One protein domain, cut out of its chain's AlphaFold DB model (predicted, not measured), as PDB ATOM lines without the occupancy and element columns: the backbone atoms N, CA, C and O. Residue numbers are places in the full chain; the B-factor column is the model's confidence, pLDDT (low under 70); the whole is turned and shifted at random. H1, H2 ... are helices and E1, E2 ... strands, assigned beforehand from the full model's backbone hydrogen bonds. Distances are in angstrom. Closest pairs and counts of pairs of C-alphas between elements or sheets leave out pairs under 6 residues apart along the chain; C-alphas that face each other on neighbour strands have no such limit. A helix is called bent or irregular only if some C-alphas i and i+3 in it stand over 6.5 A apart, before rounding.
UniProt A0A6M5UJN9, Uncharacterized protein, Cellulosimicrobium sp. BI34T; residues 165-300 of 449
ATOM      1  N   VAL A 165      84.589  75.383 107.874       59.12
ATOM      2  CA  VAL A 165      85.157  76.506 107.098       59.12
ATOM      3  C   VAL A 165      84.092  77.176 106.205       59.12
ATOM      4  O   VAL A 165      84.416  77.814 105.204       59.12
ATOM      5  N   ALA A 166      82.800  77.010 106.516       52.56
ATOM      6  CA  ALA A 166      81.683  77.452 105.670       52.56
ATOM      7  C   ALA A 166      81.623  78.970 105.389       52.56
ATOM      8  O   ALA A 166      80.979  79.385 104.427       52.56
ATOM      9  N   GLU A 167      82.288  79.802 106.191       53.81
ATOM     10  CA  GLU A 167      82.361  81.255 105.978       53.81
ATOM     11  C   GLU A 167      83.257  81.606 104.777       53.81
ATOM     12  O   GLU A 167      82.793  82.245 103.836       53.81
ATOM     13  N   VAL A 168      84.465  81.028 104.712       55.25
ATOM     14  CA  VAL A 168      85.416  81.198 103.590       55.25
ATOM     15  C   VAL A 168      84.837  80.669 102.272       55.25
ATOM     16  O   VAL A 168      85.146  81.167 101.195       55.25
ATOM     17  N   ARG A 169      83.953  79.663 102.334       60.16
ATOM     18  CA  ARG A 169      83.264  79.138 101.145       60.16
ATOM     19  C   ARG A 169      82.288  80.137 100.538       60.16
ATOM     20  O   ARG A 169      82.145  80.139  99.324       60.16
ATOM     21  N   ARG A 170      81.584  80.928 101.353       62.81
ATOM     22  CA  ARG A 170      80.571  81.868 100.850       62.81
ATOM     23  C   ARG A 170      81.217  83.053 100.148       62.81
ATOM     24  O   ARG A 170      80.765  83.408  99.066       62.81
ATOM     25  N   GLU A 171      82.278  83.604 100.729       66.06
ATOM     26  CA  GLU A 171      83.066  84.674 100.106       66.06
ATOM     27  C   GLU A 171      83.687  84.187  98.800       66.06
ATOM     28  O   GLU A 171      83.477  84.793  97.762       66.06
ATOM     29  N   LEU A 172      84.299  83.005  98.803       65.62
ATOM     30  CA  LEU A 172      84.962  82.505  97.609       65.62
ATOM     31  C   LEU A 172      84.002  82.070  96.495       65.62
ATOM     32  O   LEU A 172      84.270  82.302  95.323       65.62
ATOM     33  N   VAL A 173      82.853  81.474  96.828       68.19
ATOM     34  CA  VAL A 173      81.805  81.207  95.828       68.19
ATOM     35  C   VAL A 173      81.267  82.517  95.254       68.19
ATOM     36  O   VAL A 173      81.025  82.583  94.054       68.19
ATOM     37  N   ARG A 174      81.116  83.561  96.078       69.00
ATOM     38  CA  ARG A 174      80.707  84.894  95.621       69.00
ATOM     39  C   ARG A 174      81.758  85.523  94.707       69.00
ATOM     40  O   ARG A 174      81.388  85.999  93.641       69.00
ATOM     41  N   ASP A 175      83.028  85.504  95.091       72.62
ATOM     42  CA  ASP A 175      84.123  86.093  94.312       72.62
ATOM     43  C   ASP A 175      84.303  85.366  92.982       72.62
ATOM     44  O   ASP A 175      84.506  85.986  91.943       72.62
ATOM     45  N   LEU A 176      84.154  84.042  92.994       68.88
ATOM     46  CA  LEU A 176      84.248  83.230  91.793       68.88
ATOM     47  C   LEU A 176      83.018  83.408  90.893       68.88
ATOM     48  O   LEU A 176      83.169  83.486  89.680       68.88
ATOM     49  N   ALA A 177      81.816  83.555  91.461       69.44
ATOM     50  CA  ALA A 177      80.627  83.933  90.697       69.44
ATOM     51  C   ALA A 177      80.773  85.332  90.076       69.44
ATOM     52  O   ALA A 177      80.472  85.500  88.899       69.44
ATOM     53  N   ALA A 178      81.278  86.311  90.831       73.31
ATOM     54  CA  ALA A 178      81.543  87.659  90.333       73.31
ATOM     55  C   ALA A 178      82.585  87.651  89.206       73.31
ATOM     56  O   ALA A 178      82.377  88.293  88.185       73.31
ATOM     57  N   TYR A 179      83.656  86.867  89.355       76.69
ATOM     58  CA  TYR A 179      84.664  86.685  88.312       76.69
ATOM     59  C   TYR A 179      84.069  86.066  87.039       76.69
ATOM     60  O   TYR A 179      84.303  86.562  85.945       76.69
ATOM     61  N   VAL A 180      83.262  85.004  87.165       72.06
ATOM     62  CA  VAL A 180      82.598  84.373  86.009       72.06
ATOM     63  C   VAL A 180      81.642  85.354  85.322       72.06
ATOM     64  O   VAL A 180      81.577  85.378  84.097       72.06
ATOM     65  N   LEU A 181      80.915  86.173  86.088       72.56
ATOM     66  CA  LEU A 181      80.036  87.206  85.538       72.56
ATOM     67  C   LEU A 181      80.821  88.296  84.794       72.56
ATOM     68  O   LEU A 181      80.397  88.687  83.713       72.56
ATOM     69  N   ASP A 182      81.967  88.735  85.321       76.56
ATOM     70  CA  ASP A 182      82.858  89.705  84.661       76.56
ATOM     71  C   ASP A 182      83.420  89.154  83.339       76.56
ATOM     72  O   ASP A 182      83.398  89.824  82.308       76.56
ATOM     73  N   GLU A 183      83.835  87.883  83.328       72.62
ATOM     74  CA  GLU A 183      84.294  87.192  82.114       72.62
ATOM     75  C   GLU A 183      83.196  87.059  81.048       72.62
ATOM     76  O   GLU A 183      83.491  87.069  79.856       72.62
ATOM     77  N   ILE A 184      81.931  86.935  81.457       72.38
ATOM     78  CA  ILE A 184      80.794  86.855  80.529       72.38
ATOM     79  C   ILE A 184      80.312  88.251  80.115       72.38
ATOM     80  O   ILE A 184      79.754  88.392  79.029       72.38
ATOM     81  N   ALA A 185      80.532  89.298  80.911       72.56
ATOM     82  CA  ALA A 185      80.146  90.662  80.550       72.56
ATOM     83  C   ALA A 185      80.917  91.177  79.319       72.56
ATOM     84  O   ALA A 185      80.332  91.833  78.459       72.56
ATOM     85  N   ASP A 186      82.199  90.823  79.187       83.06
ATOM     86  CA  ASP A 186      83.009  91.146  78.010       83.06
ATOM     87  C   ASP A 186      82.683  90.212  76.831       83.06
ATOM     88  O   ASP A 186      82.900  89.003  76.891       83.06
ATOM     89  N   GLU A 187      82.198  90.770  75.720       77.12
ATOM     90  CA  GLU A 187      81.797  90.001  74.531       77.12
ATOM     91  C   GLU A 187      82.942  89.162  73.936       77.12
ATOM     92  O   GLU A 187      82.735  88.033  73.486       77.12
ATOM     93  N   THR A 188      84.175  89.676  73.955       80.56
ATOM     94  CA  THR A 188      85.333  88.953  73.409       80.56
ATOM     95  C   THR A 188      85.658  87.740  74.276       80.56
ATOM     96  O   THR A 188      85.921  86.652  73.754       80.56
ATOM     97  N   ARG A 189      85.619  87.907  75.601       79.56
ATOM     98  CA  ARG A 189      85.860  86.823  76.560       79.56
ATOM     99  C   ARG A 189      84.714  85.820  76.589       79.56
ATOM    100  O   ARG A 189      84.975  84.620  76.567       79.56
ATOM    101  N   ARG A 190      83.465  86.277  76.493       79.88
ATOM    102  CA  ARG A 190      82.270  85.437  76.332       79.88
ATOM    103  C   ARG A 190      82.378  84.524  75.111       79.88
ATOM    104  O   ARG A 190      82.163  83.319  75.228       79.88
ATOM    105  N   GLN A 191      82.776  85.059  73.955       79.62
ATOM    106  CA  GLN A 191      83.001  84.253  72.749       79.62
ATOM    107  C   GLN A 191      84.174  83.277  72.903       79.62
ATOM    108  O   GLN A 191      84.110  82.146  72.417       79.62
ATOM    109  N   ALA A 192      85.254  83.691  73.572       81.00
ATOM    110  CA  ALA A 192      86.379  82.806  73.862       81.00
ATOM    111  C   ALA A 192      85.961  81.645  74.780       81.00
ATOM    112  O   ALA A 192      86.327  80.499  74.515       81.00
ATOM    113  N   LEU A 193      85.143  81.926  75.799       78.50
ATOM    114  CA  LEU A 193      84.569  80.925  76.690       78.50
ATOM    115  C   LEU A 193      83.666  79.964  75.914       78.50
ATOM    116  O   LEU A 193      83.892  78.763  75.988       78.50
ATOM    117  N   ALA A 194      82.720  80.466  75.111       81.50
ATOM    118  CA  ALA A 194      81.832  79.636  74.289       81.50
ATOM    119  C   ALA A 194      82.611  78.615  73.439       81.50
ATOM    120  O   ALA A 194      82.294  77.429  73.446       81.50
ATOM    121  N   ARG A 195      83.708  79.046  72.802       83.50
ATOM    122  CA  ARG A 195      84.582  78.173  71.996       83.50
ATOM    123  C   ARG A 195      85.394  77.170  72.814       83.50
ATOM    124  O   ARG A 195      85.774  76.125  72.293       83.50
ATOM    125  N   ALA A 196      85.723  77.502  74.060       81.69
ATOM    126  CA  ALA A 196      86.454  76.609  74.956       81.69
ATOM    127  C   ALA A 196      85.540  75.540  75.577       81.69
ATOM    128  O   ALA A 196      86.017  74.479  75.990       81.69
ATOM    129  N   LEU A 197      84.233  75.804  75.652       82.12
ATOM    130  CA  LEU A 197      83.251  74.878  76.195       82.12
ATOM    131  C   LEU A 197      83.026  73.704  75.245       82.12
ATOM    132  O   LEU A 197      82.507  73.840  74.142       82.12
ATOM    133  N   PHE A 198      83.378  72.513  75.717       82.00
ATOM    134  CA  PHE A 198      83.137  71.275  74.993       82.00
ATOM    135  C   PHE A 198      81.947  70.525  75.591       82.00
ATOM    136  O   PHE A 198      81.961  70.162  76.771       82.00
ATOM    137  N   VAL A 199      80.942  70.245  74.759       79.00
ATOM    138  CA  VAL A 199      79.761  69.457  75.128       79.00
ATOM    139  C   VAL A 199      79.742  68.180  74.293       79.00
ATOM    140  O   VAL A 199      79.336  68.200  73.132       79.00
ATOM    141  N   PRO A 200      80.178  67.036  74.846       76.00
ATOM    142  CA  PRO A 200      80.034  65.768  74.155       76.00
ATOM    143  C   PRO A 200      78.560  65.507  73.852       76.00
ATOM    144  O   PRO A 200      77.704  65.642  74.726       76.00
ATOM    145  N   SER A 201      78.260  65.068  72.634       72.69
ATOM    146  CA  SER A 201      76.884  64.857  72.180       72.69
ATOM    147  C   SER A 201      76.100  63.851  73.037       72.69
ATOM    148  O   SER A 201      74.914  64.042  73.284       72.69
ATOM    149  N   TYR A 202      76.774  62.849  73.614       71.12
ATOM    150  CA  TYR A 202      76.176  61.888  74.555       71.12
ATOM    151  C   TYR A 202      75.870  62.460  75.955       71.12
ATOM    152  O   TYR A 202      75.256  61.776  76.773       71.12
ATOM    153  N   LEU A 203      76.322  63.680  76.264       71.81
ATOM    154  CA  LEU A 203      76.005  64.392  77.508       71.81
ATOM    155  C   LEU A 203      74.889  65.425  77.332       71.81
ATOM    156  O   LEU A 203      74.522  66.081  78.306       71.81
ATOM    157  N   VAL A 204      74.321  65.539  76.130       75.12
ATOM    158  CA  VAL A 204      73.113  66.325  75.891       75.12
ATOM    159  C   VAL A 204      71.917  65.513  76.374       75.12
ATOM    160  O   VAL A 204      71.534  64.515  75.764       75.12
ATOM    161  N   ARG A 205      71.336  65.912  77.504       75.12
ATOM    162  CA  ARG A 205      70.144  65.261  78.052       75.12
ATOM    163  C   ARG A 205      68.897  65.952  77.515       75.12
ATOM    164  O   ARG A 205      68.699  67.138  77.774       75.12
ATOM    165  N   ARG A 206      68.062  65.191  76.810       70.81
ATOM    166  CA  ARG A 206      66.698  65.582  76.444       70.81
ATOM    167  C   ARG A 206      65.683  64.794  77.274       70.81
ATOM    168  O   ARG A 206      66.001  63.720  77.790       70.81
ATOM    169  N   ARG A 207      64.495  65.364  77.469       54.97
ATOM    170  CA  ARG A 207      63.454  64.841  78.366       54.97
ATOM    171  C   ARG A 207      62.771  63.563  77.875       54.97
ATOM    172  O   ARG A 207      62.221  62.858  78.723       54.97
ATOM    173  N   PHE A 208      62.797  63.234  76.582       51.47
ATOM    174  CA  PHE A 208      62.029  62.106  76.044       51.47
ATOM    175  C   PHE A 208      62.916  61.012  75.432       51.47
ATOM    176  O   PHE A 208      63.865  61.281  74.704       51.47
ATOM    177  N   GLU A 209      62.568  59.743  75.687       56.28
ATOM    178  CA  GLU A 209      63.282  58.560  75.162       56.28
ATOM    179  C   GLU A 209      63.255  58.456  73.623       56.28
ATOM    180  O   GLU A 209      64.067  57.737  73.049       56.28
ATOM    181  N   ASN A 210      62.354  59.193  72.960       61.19
ATOM    182  CA  ASN A 210      62.190  59.213  71.502       61.19
ATOM    183  C   ASN A 210      62.838  60.431  70.824       61.19
ATOM    184  O   ASN A 210      62.609  60.660  69.635       61.19
ATOM    185  N   ASP A 211      63.601  61.242  71.558       71.00
ATOM    186  CA  ASP A 211      64.258  62.400  70.962       71.00
ATOM    187  C   ASP A 211      65.362  61.983  69.972       71.00
ATOM    188  O   ASP A 211      66.039  60.969  70.172       71.00
ATOM    189  N   PRO A 212      65.561  62.750  68.882       71.75
ATOM    190  CA  PRO A 212      66.569  62.437  67.879       71.75
ATOM    191  C   PRO A 212      67.965  62.397  68.511       71.75
ATOM    192  O   PRO A 212      68.317  63.235  69.348       71.75
ATOM    193  N   LEU A 213      68.776  61.420  68.095       80.81
ATOM    194  CA  LEU A 213      70.128  61.239  68.614       80.81
ATOM    195  C   LEU A 213      70.967  62.461  68.243       80.81
ATOM    196  O   LEU A 213      71.215  62.706  67.062       80.81
ATOM    197  N   VAL A 214      71.437  63.211  69.238       82.88
ATOM    198  CA  VAL A 214      72.375  64.313  69.008       82.88
ATOM    199  C   VAL A 214      73.722  63.712  68.611       82.88
ATOM    200  O   VAL A 214      74.309  62.928  69.353       82.88
ATOM    201  N   VAL A 215      74.198  64.054  67.417       84.00
ATOM    202  CA  VAL A 215      75.476  63.594  66.857       84.00
ATOM    203  C   VAL A 215      76.574  64.610  67.163       84.00
ATOM    204  O   VAL A 215      77.679  64.222  67.542       84.00
ATOM    205  N   SER A 216      76.244  65.900  67.066       85.69
ATOM    206  CA  SER A 216      77.128  67.025  67.384       85.69
ATOM    207  C   SER A 216      76.386  68.085  68.192       85.69
ATOM    208  O   SER A 216      75.188  68.280  67.993       85.69
ATOM    209  N   CYS A 217      77.103  68.755  69.088       86.06
ATOM    210  CA  CYS A 217      76.608  69.855  69.907       86.06
ATOM    211  C   CYS A 217      77.739  70.869  70.094       86.06
ATOM    212  O   CYS A 217      78.815  70.502  70.570       86.06
ATOM    213  N   GLU A 218      77.502  72.117  69.710       88.19
ATOM    214  CA  GLU A 218      78.431  73.231  69.882       88.19
ATOM    215  C   GLU A 218      77.736  74.370  70.630       88.19
ATOM    216  O   GLU A 218      76.550  74.618  70.427       88.19
ATOM    217  N   VAL A 219      78.464  75.044  71.520       88.12
ATOM    218  CA  VAL A 219      77.958  76.225  72.227       88.12
ATOM    219  C   VAL A 219      78.142  77.433  71.314       88.12
ATOM    220  O   VAL A 219      79.270  77.876  71.107       88.12
ATOM    221  N   SER A 220      77.051  77.965  70.766       85.94
ATOM    222  CA  SER A 220      77.106  79.111  69.850       85.94
ATOM    223  C   SER A 220      77.131  80.448  70.589       85.94
ATOM    224  O   SER A 220      77.782  81.388  70.133       85.94
ATOM    225  N   ALA A 221      76.481  80.528  71.754       81.75
ATOM    226  CA  ALA A 221      76.487  81.713  72.608       81.75
ATOM    227  C   ALA A 221      76.354  81.350  74.093       81.75
ATOM    228  O   ALA A 221      75.713  80.362  74.447       81.75
ATOM    229  N   VAL A 222      76.939  82.177  74.965       80.81
ATOM    230  CA  VAL A 222      76.755  82.121  76.426       80.81
ATOM    231  C   VAL A 222      76.077  83.413  76.858       80.81
ATOM    232  O   VAL A 222      76.673  84.473  76.736       80.81
ATOM    233  N   HIS A 223      74.855  83.332  77.372       79.06
ATOM    234  CA  HIS A 223      74.043  84.508  77.702       79.06
ATOM    235  C   HIS A 223      74.192  84.933  79.157       79.06
ATOM    236  O   HIS A 223      74.288  86.116  79.464       79.06
ATOM    237  N   ALA A 224      74.188  83.968  80.078       76.06
ATOM    238  CA  ALA A 224      74.161  84.269  81.505       76.06
ATOM    239  C   ALA A 224      74.691  83.120  82.367       76.06
ATOM    240  O   ALA A 224      74.806  81.977  81.924       76.06
ATOM    241  N   VAL A 225      74.939  83.422  83.641       77.75
ATOM    242  CA  VAL A 225      75.121  82.423  84.699       77.75
ATOM    243  C   VAL A 225      73.777  82.193  85.382       77.75
ATOM    244  O   VAL A 225      73.261  83.081  86.054       77.75
ATOM    245  N   ALA A 226      73.217  80.997  85.228       74.88
ATOM    246  CA  ALA A 226      71.975  80.591  85.879       74.88
ATOM    247  C   ALA A 226      72.193  80.166  87.342       74.88
ATOM    248  O   ALA A 226      71.296  80.309  88.170       74.88
ATOM    249  N   GLY A 227      73.383  79.662  87.689       74.81
ATOM    250  CA  GLY A 227      73.678  79.246  89.058       74.81
ATOM    251  C   GLY A 227      75.097  78.733  89.274       74.81
ATOM    252  O   GLY A 227      75.817  78.405  88.337       74.81
ATOM    253  N   VAL A 228      75.501  78.635  90.541       75.44
ATOM    254  CA  VAL A 228      76.786  78.062  90.964       75.44
ATOM    255  C   VAL A 228      76.505  76.994  92.017       75.44
ATOM    256  O   VAL A 228      76.051  77.311  93.115       75.44
ATOM    257  N   ARG A 229      76.722  75.713  91.687       70.00
ATOM    258  CA  ARG A 229      76.243  74.594  92.526       70.00
ATOM    259  C   ARG A 229      77.312  73.964  93.402       70.00
ATOM    260  O   ARG A 229      77.047  73.594  94.545       70.00
ATOM    261  N   TYR A 230      78.501  73.754  92.852       69.06
ATOM    262  CA  TYR A 230      79.532  72.956  93.506       69.06
ATOM    263  C   TYR A 230      80.849  73.696  93.517       69.06
ATOM    264  O   TYR A 230      81.193  74.349  92.545       69.06
ATOM    265  N   TYR A 231      81.596  73.551  94.605       72.50
ATOM    266  CA  TYR A 231      82.917  74.128  94.749       72.50
ATOM    267  C   TYR A 231      83.850  73.164  95.484       72.50
ATOM    268  O   TYR A 231      83.512  72.608  96.541       72.50
ATOM    269  N   ARG A 232      85.050  72.983  94.941       77.69
ATOM    270  CA  ARG A 232      86.121  72.173  95.509       77.69
ATOM    271  C   ARG A 232      87.449  72.899  95.364       77.69
ATOM    272  O   ARG A 232      87.828  73.251  94.263       77.69
ATOM    273  N   THR A 233      88.202  72.995  96.454       74.81
ATOM    274  CA  THR A 233      89.630  73.319  96.390       74.81
ATOM    275  C   THR A 233      90.499  72.076  96.374       74.81
ATOM    276  O   THR A 233      90.199  71.081  97.050       74.81
ATOM    277  N   ASP A 234      91.610  72.175  95.655       76.94
ATOM    278  CA  ASP A 234      92.788  71.329  95.796       76.94
ATOM    279  C   ASP A 234      94.048  72.210  95.774       76.94
ATOM    280  O   ASP A 234      94.571  72.577  94.723       76.94
ATOM    281  N   GLY A 235      94.493  72.639  96.960       82.19
ATOM    282  CA  GLY A 235      95.563  73.629  97.087       82.19
ATOM    283  C   GLY A 235      95.158  74.979  96.493       82.19
ATOM    284  O   GLY A 235      94.155  75.551  96.915       82.19
ATOM    285  N   ALA A 236      95.940  75.459  95.526       83.88
ATOM    286  CA  ALA A 236      95.675  76.692  94.788       83.88
ATOM    287  C   ALA A 236      94.649  76.512  93.657       83.88
ATOM    288  O   ALA A 236      94.302  77.483  93.009       83.88
ATOM    289  N   LEU A 237      94.159  75.300  93.381       82.44
ATOM    290  CA  LEU A 237      93.151  75.094  92.342       82.44
ATOM    291  C   LEU A 237      91.749  75.111  92.957       82.44
ATOM    292  O   LEU A 237      91.444  74.312  93.842       82.44
ATOM    293  N   ALA A 238      90.889  75.995  92.467       81.12
ATOM    294  CA  ALA A 238      89.459  76.030  92.732       81.12
ATOM    295  C   ALA A 238      88.711  75.427  91.544       81.12
ATOM    296  O   ALA A 238      88.780  75.961  90.451       81.12
ATOM    297  N   THR A 239      87.949  74.360  91.747       82.69
ATOM    298  CA  THR A 239      86.998  73.852  90.755       82.69
ATOM    299  C   THR A 239      85.585  74.188  91.198       82.69
ATOM    300  O   THR A 239      85.169  73.817  92.297       82.69
ATOM    301  N   VAL A 240      84.836  74.851  90.331       83.50
ATOM    302  CA  VAL A 240      83.427  75.184  90.495       83.50
ATOM    303  C   VAL A 240      82.585  74.433  89.462       83.50
ATOM    304  O   VAL A 240      83.082  74.088  88.397       83.50
ATOM    305  N   VAL A 241      81.314  74.179  89.748       85.44
ATOM    306  CA  VAL A 241      80.327  73.811  88.725       85.44
ATOM    307  C   VAL A 241      79.348  74.963  88.577       85.44
ATOM    308  O   VAL A 241      78.675  75.324  89.549       85.44
ATOM    309  N   VAL A 242      79.307  75.526  87.374       84.19
ATOM    310  CA  VAL A 242      78.469  76.663  86.998       84.19
ATOM    311  C   VAL A 242      77.414  76.191  86.010       84.19
ATOM    312  O   VAL A 242      77.713  75.432  85.093       84.19
ATOM    313  N   ASP A 243      76.189  76.655  86.196       85.06
ATOM    314  CA  ASP A 243      75.124  76.528  85.217       85.06
ATOM    315  C   ASP A 243      75.138  77.769  84.339       85.06
ATOM    316  O   ASP A 243      74.909  78.878  84.822       85.06
ATOM    317  N   LEU A 244      75.429  77.586  83.058       83.69
ATOM    318  CA  LEU A 244      75.407  78.639  82.055       83.69
ATOM    319  C   LEU A 244      74.115  78.545  81.252       83.69
ATOM    320  O   LEU A 244      73.710  77.456  80.857       83.69
ATOM    321  N   LEU A 245      73.485  79.683  80.989       81.44
ATOM    322  CA  LEU A 245      72.427  79.794  79.996       81.44
ATOM    323  C   LEU A 245      73.087  80.009  78.636       81.44
ATOM    324  O   LEU A 245      73.826  80.980  78.463       81.44
ATOM    325  N   VAL A 246      72.856  79.102  77.695       85.88
ATOM    326  CA  VAL A 246      73.567  79.066  76.415       85.88
ATOM    327  C   VAL A 246      72.623  78.812  75.249       85.88
ATOM    328  O   VAL A 246      71.557  78.221  75.420       85.88
ATOM    329  N   ASP A 247      73.066  79.193  74.057       86.56
ATOM    330  CA  ASP A 247      72.520  78.660  72.814       86.56
ATOM    331  C   ASP A 247      73.405  77.516  72.325       86.56
ATOM    332  O   ASP A 247      74.638  77.575  72.404       86.56
ATOM    333  N   LEU A 248      72.764  76.456  71.841       88.44
ATOM    334  CA  LEU A 248      73.439  75.275  71.322       88.44
ATOM    335  C   LEU A 248      73.111  75.094  69.848       88.44
ATOM    336  O   LEU A 248      71.946  75.026  69.467       88.44
ATOM    337  N   GLU A 249      74.129  74.918  69.020       89.38
ATOM    338  CA  GLU A 249      73.968  74.387  67.672       89.38
ATOM    339  C   GLU A 249      74.098  72.867  67.730       89.38
ATOM    340  O   GLU A 249      75.152  72.308  68.036       89.38
ATOM    341  N   THR A 250      72.992  72.176  67.468       87.69
ATOM    342  CA  THR A 250      72.922  70.718  67.513       87.69
ATOM    343  C   THR A 250      72.709  70.146  66.124       87.69
ATOM    344  O   THR A 250      71.913  70.649  65.335       87.69
ATOM    345  N   VAL A 251      73.410  69.055  65.826       87.50
ATOM    346  CA  VAL A 251      73.137  68.220  64.655       87.50
ATOM    347  C   VAL A 251      72.603  66.900  65.171       87.50
ATOM    348  O   VAL A 251      73.285  66.209  65.929       87.50
ATOM    349  N   SER A 252      71.385  66.556  64.775       86.88
ATOM    350  CA  SER A 252      70.674  65.382  65.268       86.88
ATOM    351  C   SER A 252      70.280  64.436  64.136       86.88
ATOM    352  O   SER A 252      70.096  64.850  62.990       86.88
ATOM    353  N   MET A 253      70.187  63.149  64.456       82.44
ATOM    354  CA  MET A 253      69.713  62.110  63.551       82.44
ATOM    355  C   MET A 253      68.315  61.662  64.009       82.44
ATOM    356  O   MET A 253      68.184  61.156  65.130       82.44
ATOM    357  N   PRO A 254      67.264  61.849  63.188       79.25
ATOM    358  CA  PRO A 254      65.918  61.378  63.489       79.25
ATOM    359  C   PRO A 254      65.908  59.867  63.709       79.25
ATOM    360  O   PRO A 254      66.539  59.126  62.956       79.25
ATOM    361  N   ALA A 255      65.146  59.402  64.699       72.38
ATOM    362  CA  ALA A 255      65.044  57.977  65.017       72.38
ATOM    363  C   ALA A 255      64.475  57.132  63.857       72.38
ATOM    364  O   ALA A 255      64.740  55.936  63.774       72.38
ATOM    365  N   GLU A 256      63.702  57.751  62.958       72.12
ATOM    366  CA  GLU A 256      62.908  57.050  61.943       72.12
ATOM    367  C   GLU A 256      63.514  57.065  60.530       72.12
ATOM    368  O   GLU A 256      63.057  56.312  59.670       72.12
ATOM    369  N   ILE A 257      64.527  57.898  60.249       66.44
ATOM    370  CA  ILE A 257      65.060  58.067  58.886       66.44
ATOM    371  C   ILE A 257      66.589  58.028  58.901       66.44
ATOM    372  O   ILE A 257      67.261  59.010  59.218       66.44
ATOM    373  N   GLU A 258      67.137  56.887  58.487       66.31
ATOM    374  CA  GLU A 258      68.566  56.710  58.236       66.31
ATOM    375  C   GLU A 258      69.016  57.668  57.113       66.31
ATOM    376  O   GLU A 258      68.580  57.555  55.967       66.31
ATOM    377  N   GLY A 259      69.884  58.632  57.444       70.19
ATOM    378  CA  GLY A 259      70.593  59.461  56.461       70.19
ATOM    379  C   GLY A 259      70.203  60.940  56.371       70.19
ATOM    380  O   GLY A 259      70.897  61.675  55.670       70.19
ATOM    381  N   ASN A 260      69.181  61.411  57.093       80.44
ATOM    382  CA  ASN A 260      68.899  62.849  57.194       80.44
ATOM    383  C   ASN A 260      69.460  63.404  58.502       80.44
ATOM    384  O   ASN A 260      68.998  63.043  59.578       80.44
ATOM    385  N   LEU A 261      70.456  64.282  58.407       86.00
ATOM    386  CA  LEU A 261      70.920  65.073  59.542       86.00
ATOM    387  C   LEU A 261      70.100  66.360  59.605       86.00
ATOM    388  O   LEU A 261      69.956  67.043  58.592       86.00
ATOM    389  N   ASP A 262      69.582  66.677  60.786       85.31
ATOM    390  CA  ASP A 262      68.845  67.910  61.044       85.31
ATOM    391  C   ASP A 262      69.677  68.815  61.955       85.31
ATOM    392  O   ASP A 262      70.075  68.402  63.049       85.31
ATOM    393  N   ALA A 263      69.973  70.022  61.476       87.62
ATOM    394  CA  ALA A 263      70.715  71.030  62.217       87.62
ATOM    395  C   ALA A 263      69.727  72.007  62.861       87.62
ATOM    396  O   ALA A 263      68.890  72.591  62.174       87.62
ATOM    397  N   ARG A 264      69.826  72.184  64.179       87.44
ATOM    398  CA  ARG A 264      68.931  73.038  64.965       87.44
ATOM    399  C   ARG A 264      69.716  73.891  65.940       87.44
ATOM    400  O   ARG A 264      70.627  73.392  66.598       87.44
ATOM    401  N   THR A 265      69.295  75.139  66.080       85.50
ATOM    402  CA  THR A 265      69.720  75.999  67.179       85.50
ATOM    403  C   THR A 265      68.718  75.850  68.317       85.50
ATOM    404  O   THR A 265      67.533  76.134  68.149       85.50
ATOM    405  N   GLU A 266      69.187  75.356  69.453       85.50
ATOM    406  CA  GLU A 266      68.422  75.243  70.689       85.50
ATOM    407  C   GLU A 266      68.743  76.475  71.541       85.50
ATOM    408  O   GLU A 266      69.879  76.643  71.989       85.50
ATOM    409  N   HIS A 267      67.757  77.349  71.730       83.44
ATOM    410  CA  HIS A 267      67.933  78.579  72.498       83.44
ATOM    411  C   HIS A 267      67.638  78.363  73.983       83.44
ATOM    412  O   HIS A 267      66.671  77.685  74.335       83.44
ATOM    413  N   GLY A 268      68.436  78.986  74.854       78.00
ATOM    414  CA  GLY A 268      68.177  78.999  76.298       78.00
ATOM    415  C   GLY A 268      68.385  77.653  77.006       78.00
ATOM    416  O   GLY A 268      67.734  77.378  78.016       78.00
ATOM    417  N   ALA A 269      69.290  76.815  76.501       83.56
ATOM    418  CA  ALA A 269      69.688  75.586  77.174       83.56
ATOM    419  C   ALA A 269      70.499  75.894  78.445       83.56
ATOM    420  O   ALA A 269      71.217  76.893  78.519       83.56
ATOM    421  N   VAL A 270      70.434  75.006  79.440       85.31
ATOM    422  CA  VAL A 270      71.289  75.091  80.633       85.31
ATOM    423  C   VAL A 270      72.465  74.149  80.467       85.31
ATOM    424  O   VAL A 270      72.302  72.930  80.383       85.31
ATOM    425  N   LEU A 271      73.664  74.711  80.461       85.75
ATOM    426  CA  LEU A 271      74.907  73.977  80.388       85.75
ATOM    427  C   LEU A 271      75.593  73.956  81.753       85.75
ATOM    428  O   LEU A 271      76.090  74.967  82.233       85.75
ATOM    429  N   GLU A 272      75.651  72.775  82.361       88.94
ATOM    430  CA  GLU A 272      76.385  72.546  83.602       88.94
ATOM    431  C   GLU A 272      77.866  72.327  83.271       88.94
ATOM    432  O   GLU A 272      78.242  71.280  82.737       88.94
ATOM    433  N   VAL A 273      78.709  73.316  83.566       85.44
ATOM    434  CA  VAL A 273      80.137  73.306  83.244       85.44
ATOM    435  C   VAL A 273      80.976  73.254  84.516       85.44
ATOM    436  O   VAL A 273      80.879  74.151  85.357       85.44
ATOM    437  N   PRO A 274      81.863  72.256  84.663       86.19
ATOM    438  CA  PRO A 274      82.922  72.336  85.649       86.19
ATOM    439  C   PRO A 274      83.996  73.319  85.158       86.19
ATOM    440  O   PRO A 274      84.656  73.069  84.152       86.19
ATOM    441  N   LEU A 275      84.192  74.426  85.868       85.00
ATOM    442  CA  LEU A 275      85.264  75.388  85.613       85.00
ATOM    443  C   LEU A 275      86.330  75.259  86.699       85.00
ATOM    444  O   LEU A 275      86.013  75.025  87.861       85.00
ATOM    445  N   SER A 276      87.592  75.412  86.335       86.69
ATOM    446  CA  SER A 276      88.712  75.517  87.262       86.69
ATOM    447  C   SER A 276      89.289  76.918  87.199       86.69
ATOM    448  O   SER A 276      89.363  77.504  86.132       86.69
ATOM    449  N   ALA A 277      89.716  77.438  88.336       86.00
ATOM    450  CA  ALA A 277      90.424  78.695  88.457       86.00
ATOM    451  C   ALA A 277      91.560  78.545  89.471       86.00
ATOM    452  O   ALA A 277      91.533  77.675  90.345       86.00
ATOM    453  N   THR A 278      92.566  79.398  89.359       86.12
ATOM    454  CA  THR A 278      93.656  79.502  90.324       86.12
ATOM    455  C   THR A 278      93.260  80.468  91.439       86.12
ATOM    456  O   THR A 278      92.735  81.549  91.191       86.12
ATOM    457  N   LEU A 279      93.492  80.046  92.678       82.56
ATOM    458  CA  LEU A 279      93.391  80.837  93.895       82.56
ATOM    459  C   LEU A 279      94.765  81.385  94.232       82.56
ATOM    460  O   LEU A 279      95.676  80.640  94.608       82.56
ATOM    461  N   GLU A 280      94.885  82.694  94.129       84.25
ATOM    462  CA  GLU A 280      96.066  83.412  94.565       84.25
ATOM    463  C   GLU A 280      96.167  83.398  96.105       84.25
ATOM    464  O   GLU A 280      95.159  83.245  96.807       84.25
ATOM    465  N   PRO A 281      97.372  83.573  96.682       78.81
ATOM    466  CA  PRO A 281      97.561  83.584  98.136       78.81
ATOM    467  C   PRO A 281      96.753  84.656  98.884       78.81
ATOM    468  O   PRO A 281      96.551  84.527 100.091       78.81
ATOM    469  N   ASP A 282      96.323  85.712  98.190       78.56
ATOM    470  CA  ASP A 282      95.491  86.797  98.719       78.56
ATOM    471  C   ASP A 282      93.978  86.530  98.590       78.56
ATOM    472  O   ASP A 282      93.175  87.371  98.990       78.56
ATOM    473  N   GLY A 283      93.587  85.360  98.072       73.94
ATOM    474  CA  GLY A 283      92.196  84.949  97.885       73.94
ATOM    475  C   GLY A 283      91.599  85.327  96.529       73.94
ATOM    476  O   GLY A 283      90.473  84.923  96.246       73.94
ATOM    477  N   ARG A 284      92.331  86.052  95.670       81.50
ATOM    478  CA  ARG A 284      91.847  86.395  94.328       81.50
ATOM    479  C   ARG A 284      91.753  85.161  93.434       81.50
ATOM    480  O   ARG A 284      92.573  84.249  93.515       81.50
ATOM    481  N   VAL A 285      90.761  85.172  92.550       79.62
ATOM    482  CA  VAL A 285      90.536  84.133  91.540       79.62
ATOM    483  C   VAL A 285      91.107  84.598  90.199       79.62
ATOM    484  O   VAL A 285      90.896  85.746  89.806       79.62
ATOM    485  N   SER A 286      91.838  83.729  89.500       85.00
ATOM    486  CA  SER A 286      92.421  84.003  88.181       85.00
ATOM    487  C   SER A 286      92.407  82.758  87.284       85.00
ATOM    488  O   SER A 286      92.322  81.632  87.773       85.00
ATOM    489  N   GLY A 287      92.492  82.936  85.960       84.06
ATOM    490  CA  GLY A 287      92.713  81.829  85.016       84.06
ATOM    491  C   GLY A 287      91.577  80.806  84.984       84.06
ATOM    492  O   GLY A 287      91.802  79.623  85.235       84.06
ATOM    493  N   LEU A 288      90.356  81.277  84.728       81.50
ATOM    494  CA  LEU A 288      89.175  80.427  84.616       81.50
ATOM    495  C   LEU A 288      89.224  79.608  83.318       81.50
ATOM    496  O   LEU A 288      89.216  80.159  82.222       81.50
ATOM    497  N   GLU A 289      89.238  78.288  83.448       85.00
ATOM    498  CA  GLU A 289      89.304  77.348  82.332       85.00
ATOM    499  C   GLU A 289      88.305  76.197  82.525       85.00
ATOM    500  O   GLU A 289      88.061  75.769  83.656       85.00
ATOM    501  N   PRO A 290      87.731  75.625  81.453       85.25
ATOM    502  CA  PRO A 290      86.928  74.411  81.559       85.25
ATOM    503  C   PRO A 290      87.743  73.246  82.137       85.25
ATOM    504  O   PRO A 290      88.763  72.833  81.590       85.25
ATOM    505  N   ALA A 291      87.276  72.674  83.245       84.12
ATOM    506  CA  ALA A 291      87.930  71.561  83.934       84.12
ATOM    507  C   ALA A 291      87.536  70.184  83.370       84.12
ATOM    508  O   ALA A 291      88.083  69.154  83.769       84.12
ATOM    509  N   GLY A 292      86.540  70.152  82.488       83.19
ATOM    510  CA  GLY A 292      85.969  68.941  81.920       83.19
ATOM    511  C   GLY A 292      84.809  69.251  80.972       83.19
ATOM    512  O   GLY A 292      84.468  70.418  80.782       83.19
ATOM    513  N   PRO A 293      84.206  68.214  80.368       82.69
ATOM    514  CA  PRO A 293      83.079  68.394  79.465       82.69
ATOM    515  C   PRO A 293      81.859  68.953  80.203       82.69
ATOM    516  O   PRO A 293      81.561  68.540  81.328       82.69
ATOM    517  N   GLY A 294      81.138  69.855  79.541       81.25
ATOM    518  CA  GLY A 294      79.853  70.347  80.016       81.25
ATOM    519  C   GLY A 294      78.739  69.317  79.816       81.25
ATOM    520  O   GLY A 294      78.787  68.488  78.903       81.25
ATOM    521  N   ILE A 295      77.722  69.371  80.674       85.44
ATOM    522  CA  ILE A 295      76.499  68.572  80.555       85.44
ATOM    523  C   ILE A 295      75.364  69.519  80.174       85.44
ATOM    524  O   ILE A 295      74.911  70.313  80.999       85.44
ATOM    525  N   ALA A 296      74.907  69.438  78.926       81.88
ATOM    526  CA  ALA A 296      73.812  70.266  78.436       81.88
ATOM    527  C   ALA A 296      72.453  69.654  78.786       81.88
ATOM    528  O   ALA A 296      72.222  68.453  78.608       81.88
ATOM    529  N   ARG A 297      71.534  70.502  79.238       81.88
ATOM    530  CA  ARG A 297      70.114  70.201  79.415       81.88
ATOM    531  C   ARG A 297      69.337  71.162  78.527       81.88
ATOM    532  O   ARG A 297      69.350  72.365  78.769       81.88
ATOM    533  N   ILE A 298      68.719  70.622  77.480       76.56
ATOM    534  CA  ILE A 298      67.944  71.423  76.518       76.56
ATOM    535  C   ILE A 298      66.600  71.829  77.134       76.56
ATOM    536  O   ILE A 298      66.109  72.925  76.897       76.56
ATOM    537  N   ASP A 299      66.050  70.992  78.009       73.31
ATOM    538  CA  ASP A 299      64.878  71.337  78.800       73.31
ATOM    539  C   ASP A 299      65.298  72.085  80.069       73.31
ATOM    540  O   ASP A 299      65.994  71.519  80.921       73.31
ATOM    541  N   LEU A 300      64.847  73.337  80.215       58.19
ATOM    542  CA  LEU A 300      64.974  74.092  81.463       58.19
ATOM    543  C   LEU A 300      64.313  73.283  82.595       58.19
ATOM    544  O   LEU A 300      63.113  73.002  82.528       58.19
TER     545      LEU A 300
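What this domain is: This is residues 165 to 300 of the 449 residues of an uncharacterized protein of Cellulosimicrobium sp. BI34T (UniProt A0A6M5UJN9). Three long bent strands, E1, E2 and E3, make a long, twisted sheet that curls round helix H1, while H2 turns off from H1 at a corner and packs beside E1. The short strands E4 and E5 pair with different parts of E3. The 136 printed residues hold two named helices, then five named strands; the class is mixed, and the branched sheet's neighbour pairs are antiparallel. The outline is elongated, 58 by 30 by 21 A, and only just compact, close to loose, with a radius of gyration of the C-alphas of 16.6 A.

How they stand to each other: E2, residues 237 to 253, has E1, residues 213 to 234, on one side and E3, residues 262 to 279, on the other side, each pair a hairpin. N 226 and O 243, and N 240 and O 275, are within hydrogen-bond range at 2.7 A. E4, residues 285 to 290, and E5, residues 295 to 297, lie on the other side of E3 from E2, with N 276 and O 289 at 2.7 A and N 297 and O 270 at 2.8 A. E1 to E4 form a meander, each strand the antiparallel neighbour of the one before. E1 bends by 99 degrees at residue 223. The sheet curls round H1, residues 166 to 185; its closest C-alphas to E1 are Leu 181 and Val 225, 6.9 A. H2, residues 187 to 196, is on the sheet, height 6.6 A, over none of its strands. H1 and H2 only just touch, only at the corner, with 3 pairs of C-alphas within 8 A, the closest Ile 184 and Arg 190, 4.7 A. In both helices every O i to N i+4 pair is within hydrogen-bond range.

Where its parts are: H1 begins at C-alpha 166 (81.683, 77.452, 105.670) and measures 28.4 A; E1, E2 and E3 measure 36.8, 39.3 and 43.0 A. E5 ends at C-alpha 297 (70.114, 70.201, 79.415).

The domain as a whole: The C-alphas farthest apart, Ile 257 and Asp 282, are 57.8 A apart. The printed part has no cut; the link from H2 to E1 is long, 16 residues. The mean pLDDT of the printed part is 77.9, with residues 165 to 174 among those under 70.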